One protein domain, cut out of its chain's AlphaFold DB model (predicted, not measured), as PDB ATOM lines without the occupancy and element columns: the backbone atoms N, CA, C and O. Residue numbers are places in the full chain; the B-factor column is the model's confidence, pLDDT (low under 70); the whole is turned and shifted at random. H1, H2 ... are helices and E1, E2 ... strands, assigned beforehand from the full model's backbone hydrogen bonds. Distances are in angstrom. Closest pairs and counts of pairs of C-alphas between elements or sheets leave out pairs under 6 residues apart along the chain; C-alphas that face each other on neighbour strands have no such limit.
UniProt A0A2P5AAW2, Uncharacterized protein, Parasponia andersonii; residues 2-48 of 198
ATOM      1  N   SER A   2     327.184 308.479 412.379       35.25
ATOM      2  CA  SER A   2     325.867 307.956 412.729       35.25
ATOM      3  C   SER A   2     324.884 308.142 411.565       35.25
ATOM      4  O   SER A   2     325.092 308.999 410.712       35.25
ATOM      5  N   PHE A   3     323.808 307.348 411.605       33.69
ATOM      6  CA  PHE A   3     322.596 307.382 410.771       33.69
ATOM      7  C   PHE A   3     322.735 306.954 409.304       33.69
ATOM      8  O   PHE A   3     323.011 307.770 408.440       33.69
ATOM      9  N   LEU A   4     322.472 305.661 409.043       40.81
ATOM     10  CA  LEU A   4     321.581 305.143 407.976       40.81
ATOM     11  C   LEU A   4     321.463 303.599 408.065       40.81
ATOM     12  O   LEU A   4     321.629 302.859 407.100       40.81
ATOM     13  N   LYS A   5     321.150 303.084 409.260       49.41
ATOM     14  CA  LYS A   5     320.485 301.780 409.414       49.41
ATOM     15  C   LYS A   5     318.988 302.082 409.304       49.41
ATOM     16  O   LYS A   5     318.458 302.668 410.241       49.41
ATOM     17  N   GLY A   6     318.311 301.766 408.197       51.50
ATOM     18  CA  GLY A   6     316.848 301.934 408.201       51.50
ATOM     19  C   GLY A   6     316.056 301.811 406.904       51.50
ATOM     20  O   GLY A   6     314.843 301.695 406.999       51.50
ATOM     21  N   ILE A   7     316.667 301.801 405.717       57.03
ATOM     22  CA  ILE A   7     315.910 301.652 404.463       57.03
ATOM     23  C   ILE A   7     316.573 300.559 403.626       57.03
ATOM     24  O   ILE A   7     317.727 300.688 403.222       57.03
ATOM     25  N   SER A   8     315.863 299.448 403.414       84.06
ATOM     26  CA  SER A   8     316.321 298.413 402.482       84.06
ATOM     27  C   SER A   8     316.383 299.000 401.069       84.06
ATOM     28  O   SER A   8     315.550 299.830 400.715       84.06
ATOM     29  N   GLN A   9     317.331 298.563 400.233       86.19
ATOM     30  CA  GLN A   9     317.405 299.002 398.827       86.19
ATOM     31  C   GLN A   9     316.062 298.831 398.095       86.19
ATOM     32  O   GLN A   9     315.708 299.645 397.247       86.19
ATOM     33  N   LEU A  10     315.283 297.817 398.485       87.88
ATOM     34  CA  LEU A  10     313.934 297.571 397.994       87.88
ATOM     35  C   LEU A  10     312.935 298.671 398.388       87.88
ATOM     36  O   LEU A  10     312.109 299.056 397.566       87.88
ATOM     37  N   ASP A  11     312.997 299.187 399.617       92.00
ATOM     38  CA  ASP A  11     312.135 300.293 400.051       92.00
ATOM     39  C   ASP A  11     312.496 301.593 399.323       92.00
ATOM     40  O   ASP A  11     311.616 302.257 398.778       92.00
ATOM     41  N   THR A  12     313.792 301.898 399.180       91.38
ATOM     42  CA  THR A  12     314.252 303.034 398.362       91.38
ATOM     43  C   THR A  12     313.752 302.920 396.923       91.38
ATOM     44  O   THR A  12     313.210 303.884 396.384       91.38
ATOM     45  N   PHE A  13     313.883 301.740 396.310       91.75
ATOM     46  CA  PHE A  13     313.408 301.492 394.951       91.75
ATOM     47  C   PHE A  13     311.889 301.672 394.831       91.75
ATOM     48  O   PHE A  13     311.423 302.358 393.925       91.75
ATOM     49  N   ARG A  14     311.103 301.127 395.767       92.19
ATOM     50  CA  ARG A  14     309.638 301.287 395.782       92.19
ATOM     51  C   ARG A  14     309.220 302.748 395.937       92.19
ATOM     52  O   ARG A  14     308.282 303.194 395.275       92.19
ATOM     53  N   ARG A  15     309.920 303.510 396.779       94.00
ATOM     54  CA  ARG A  15     309.687 304.950 396.956       94.00
ATOM     55  C   ARG A  15     310.051 305.751 395.706       94.00
ATOM     56  O   ARG A  15     309.302 306.650 395.341       94.00
ATOM     57  N   TRP A  16     311.141 305.406 395.022       94.81
ATOM     58  CA  TRP A  16     311.504 306.000 393.729       94.81
ATOM     59  C   TRP A  16     310.454 305.683 392.655       94.81
ATOM     60  O   TRP A  16     309.946 306.585 391.991       94.81
ATOM     61  N   LEU A  17     310.042 304.417 392.549       94.50
ATOM     62  CA  LEU A  17     309.073 303.960 391.551       94.50
ATOM     63  C   LEU A  17     307.698 304.620 391.728       94.50
ATOM     64  O   LEU A  17     307.058 304.978 390.745       94.50
ATOM     65  N   SER A  18     307.266 304.822 392.975       93.25
ATOM     66  CA  SER A  18     306.008 305.508 393.313       93.25
ATOM     67  C   SER A  18     306.083 307.039 393.256       93.25
ATOM     68  O   SER A  18     305.056 307.696 393.401       93.25
ATOM     69  N   GLY A  19     307.271 307.623 393.053       94.06
ATOM     70  CA  GLY A  19     307.471 309.076 393.062       94.06
ATOM     71  C   GLY A  19     307.461 309.716 394.456       94.06
ATOM     72  O   GLY A  19     307.375 310.935 394.567       94.06
ATOM     73  N   LEU A  20     307.572 308.920 395.528       93.81
ATOM     74  CA  LEU A  20     307.736 309.416 396.904       93.81
ATOM     75  C   LEU A  20     309.115 310.054 397.148       93.81
ATOM     76  O   LEU A  20     309.308 310.751 398.144       93.81
ATOM     77  N   ILE A  21     310.080 309.778 396.271       93.62
ATOM     78  CA  ILE A  21     311.361 310.485 396.152       93.62
ATOM     79  C   ILE A  21     311.602 310.829 394.677       93.62
ATOM     80  O   ILE A  21     310.917 310.292 393.806       93.62
ATOM     81  N   ASP A  22     312.562 311.719 394.401       92.00
ATOM     82  CA  ASP A  22     312.852 312.170 393.035       92.00
ATOM     83  C   ASP A  22     313.141 310.991 392.096       92.00
ATOM     84  O   ASP A  22     314.034 310.180 392.347       92.00
ATOM     85  N   ASN A  23     312.372 310.924 391.011       93.19
ATOM     86  CA  ASN A  23     312.443 309.887 389.993       93.19
ATOM     87  C   ASN A  23     312.726 310.433 388.587       93.19
ATOM     88  O   ASN A  23     312.612 309.698 387.608       93.19
ATOM     89  N   ARG A  24     313.140 311.706 388.479       91.56
ATOM     90  CA  ARG A  24     313.590 312.303 387.209       91.56
ATOM     91  C   ARG A  24     314.876 311.670 386.704       91.56
ATOM     92  O   ARG A  24     315.091 311.604 385.497       91.56
ATOM     93  N   LYS A  25     315.737 311.222 387.622       90.75
ATOM     94  CA  LYS A  25     316.948 310.489 387.271       90.75
ATOM     95  C   LYS A  25     316.597 309.011 387.039       90.75
ATOM     96  O   LYS A  25     316.119 308.370 387.982       90.75
ATOM     97  N   PRO A  26     316.829 308.471 385.830       92.25
ATOM     98  CA  PRO A  26     316.614 307.058 385.550       92.25
ATOM     99  C   PRO A  26     317.597 306.183 386.334       92.25
ATOM    100  O   PRO A  26     318.657 306.634 386.781       92.25
ATOM    101  N   ILE A  27     317.236 304.913 386.498       91.38
ATOM    102  CA  ILE A  27     318.151 303.893 387.008       91.38
ATOM    103  C   ILE A  27     319.021 303.429 385.844       91.38
ATOM    104  O   ILE A  27     318.499 303.029 384.808       91.38
ATOM    105  N   GLN A  28     320.340 303.449 386.024       90.12
ATOM    106  CA  GLN A  28     321.256 302.903 385.030       90.12
ATOM    107  C   GLN A  28     321.158 301.376 385.031       90.12
ATOM    108  O   GLN A  28     321.479 300.733 386.032       90.12
ATOM    109  N   LEU A  29     320.735 300.806 383.910       87.56
ATOM    110  CA  LEU A  29     320.859 299.385 383.617       87.56
ATOM    111  C   LEU A  29     322.053 299.153 382.682       87.56
ATOM    112  O   LEU A  29     322.493 300.086 382.004       87.56
ATOM    113  N   PRO A  30     322.556 297.910 382.592       80.50
ATOM    114  CA  PRO A  30     323.607 297.557 381.635       80.50
ATOM    115  C   PRO A  30     323.247 297.860 380.169       80.50
ATOM    116  O   PRO A  30     324.127 298.069 379.341       80.50
ATOM    117  N   THR A  31     321.951 297.914 379.866       81.56
ATOM    118  CA  THR A  31     321.383 298.152 378.534       81.56
ATOM    119  C   THR A  31     321.064 299.622 378.255       81.56
ATOM    120  O   THR A  31     320.761 299.968 377.116       81.56
ATOM    121  N   GLY A  32     321.152 300.493 379.266       87.50
ATOM    122  CA  GLY A  32     320.830 301.913 379.154       87.50
ATOM    123  C   GLY A  32     320.032 302.449 380.340       87.50
ATOM    124  O   GLY A  32     319.987 301.855 381.417       87.50
ATOM    125  N   ASP A  33     319.418 303.610 380.150       92.38
ATOM    126  CA  ASP A  33     318.671 304.309 381.194       92.38
ATOM    127  C   ASP A  33     317.250 303.750 381.332       92.38
ATOM    128  O   ASP A  33     316.410 303.912 380.447       92.38
ATOM    129  N   ALA A  34     316.939 303.155 382.483       92.50
ATOM    130  CA  ALA A  34     315.598 302.687 382.801       92.50
ATOM    131  C   ALA A  34     314.811 303.728 383.595       92.50
ATOM    132  O   ALA A  34     315.076 304.020 384.766       92.50
ATOM    133  N   THR A  35     313.785 304.264 382.947       94.44
ATOM    134  CA  THR A  35     312.795 305.127 383.593       94.44
ATOM    135  C   THR A  35     311.822 304.307 384.441       94.44
ATOM    136  O   THR A  35     311.763 303.079 384.364       94.44
ATOM    137  N   THR A  36     310.985 304.984 385.225       94.56
ATOM    138  CA  THR A  36     309.890 304.331 385.954       94.56
ATOM    139  C   THR A  36     308.967 303.539 385.023       94.56
ATOM    140  O   THR A  36     308.472 302.489 385.421       94.56
ATOM    141  N   GLY A  37     308.794 303.975 383.768       93.62
ATOM    142  CA  GLY A  37     307.996 303.281 382.751       93.62
ATOM    143  C   GLY A  37     308.466 301.850 382.475       93.62
ATOM    144  O   GLY A  37     307.631 300.950 382.374       93.62
ATOM    145  N   PHE A  38     309.783 301.620 382.448       93.81
ATOM    146  CA  PHE A  38     310.363 300.282 382.293       93.81
ATOM    147  C   PHE A  38     309.870 299.345 383.405       93.81
ATOM    148  O   PHE A  38     309.309 298.280 383.141       93.81
ATOM    149  N   PHE A  39     310.000 299.778 384.659       93.38
ATOM    150  CA  PHE A  39     309.608 298.986 385.824       93.38
ATOM    151  C   PHE A  39     308.088 298.884 385.990       93.38
ATOM    152  O   PHE A  39     307.596 297.841 386.416       93.38
ATOM    153  N   PHE A  40     307.330 299.920 385.610       93.31
ATOM    154  CA  PHE A  40     305.869 299.854 385.554       93.31
ATOM    155  C   PHE A  40     305.402 298.772 384.586       93.31
ATOM    156  O   PHE A  40     304.514 298.000 384.935       93.31
ATOM    157  N   HIS A  41     306.010 298.671 383.403       93.81
ATOM    158  CA  HIS A  41     305.690 297.605 382.458       93.81
ATOM    159  C   HIS A  41     305.979 296.224 383.047       93.81
ATOM    160  O   HIS A  41     305.108 295.364 382.989       93.81
ATOM    161  N   LEU A  42     307.144 296.047 383.681       92.06
ATOM    162  CA  LEU A  42     307.554 294.781 384.293       92.06
ATOM    163  C   LEU A  42     306.606 294.312 385.412       92.06
ATOM    164  O   LEU A  42     306.348 293.120 385.533       92.06
ATOM    165  N   GLN A  43     306.080 295.235 386.225       90.06
ATOM    166  CA  GLN A  43     305.136 294.897 387.300       90.06
ATOM    167  C   GLN A  43     303.673 294.831 386.844       90.06
ATOM    168  O   GLN A  43     302.815 294.457 387.642       90.06
ATOM    169  N   THR A  44     303.361 295.231 385.607       92.31
ATOM    170  CA  THR A  44     301.981 295.193 385.117       92.31
ATOM    171  C   THR A  44     301.631 293.756 384.729       92.31
ATOM    172  O   THR A  44     302.243 293.218 383.804       92.31
ATOM    173  N   PRO A  45     300.630 293.131 385.374       94.06
ATOM    174  CA  PRO A  45     300.209 291.785 385.014       94.06
ATOM    175  C   PRO A  45     299.799 291.698 383.542       94.06
ATOM    176  O   PRO A  45     299.230 292.644 382.992       94.06
ATOM    177  N   TRP A  46     300.051 290.543 382.926       92.12
ATOM    178  CA  TRP A  46     299.625 290.213 381.558       92.12
ATOM    179  C   TRP A  46     300.258 291.049 380.439       92.12
ATOM    180  O   TRP A  46     299.868 290.911 379.279       92.12
ATOM    181  N   LYS A  47     301.253 291.890 380.744       93.12
ATOM    182  CA  LYS A  47     302.050 292.542 379.708       93.12
ATOM    183  C   LYS A  47     303.156 291.620 379.209       93.12
ATOM    184  O   LYS A  47     303.962 291.119 379.986       93.12
ATOM    185  N   TRP A  48     303.220 291.463 377.889       93.44
ATOM    186  CA  TRP A  48     304.340 290.806 377.224       93.44
ATOM    187  C   TRP A  48     305.624 291.609 377.413       93.44
ATOM    188  O   TRP A  48     305.634 292.835 377.262       93.44
TER     189      TRP A  48
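AT A GLANCE: This is residues 2 to 48 of the 198 residues of an uncharacterized protein of Parasponia andersonii (UniProt A0A2P5AAW2). A small two-stranded hairpin, E1 and E2, and two short helices, H1 and H2, form a loose body, with tails sticking out at opposite ends, residues 2 to 8 and 44 to 48. The printed part has 47 residues, in the order H1, E1, E2, H2; the sheet is antiparallel. The class is mixed, with under half of the residues in named elements. It is loose, radius of gyration of the C-alphas 12.6 A, and elongated, spanning 44 by 23 by 17 A.

IN THESE COORDINATES: E1 is residues 27 to 29, 6.3 A; E2 is 32 to 34, 6.4 A. H1 is 9 to 17, 12.1 A, from C-alpha 9 at (317.405, 299.002, 398.827). H2 is 36 to 43, 10.6 A, ending at C-alpha 43 at (305.136, 294.897, 387.300).

HOW THE PARTS SIT: In the hairpin E1 and E2, N 29 and O 32 are 2.8 A apart, within hydrogen-bond range. H1 and H2 only just touch, with 3 pairs of C-alphas within 8 A, closest Leu 17 and Thr 36, 5.7 A, at a steep tilt of 66 degrees, opposite ways. H1 and E2 are apart. Every O i to N i+4 pair in H1 and H2 is within hydrogen-bond range.

THE WHOLE: The C-alphas farthest apart, Ser 2 and Trp 48, are 44.9 A apart. The printed part has no cut and no long link. Residues 2 to 7 have pLDDT under 70.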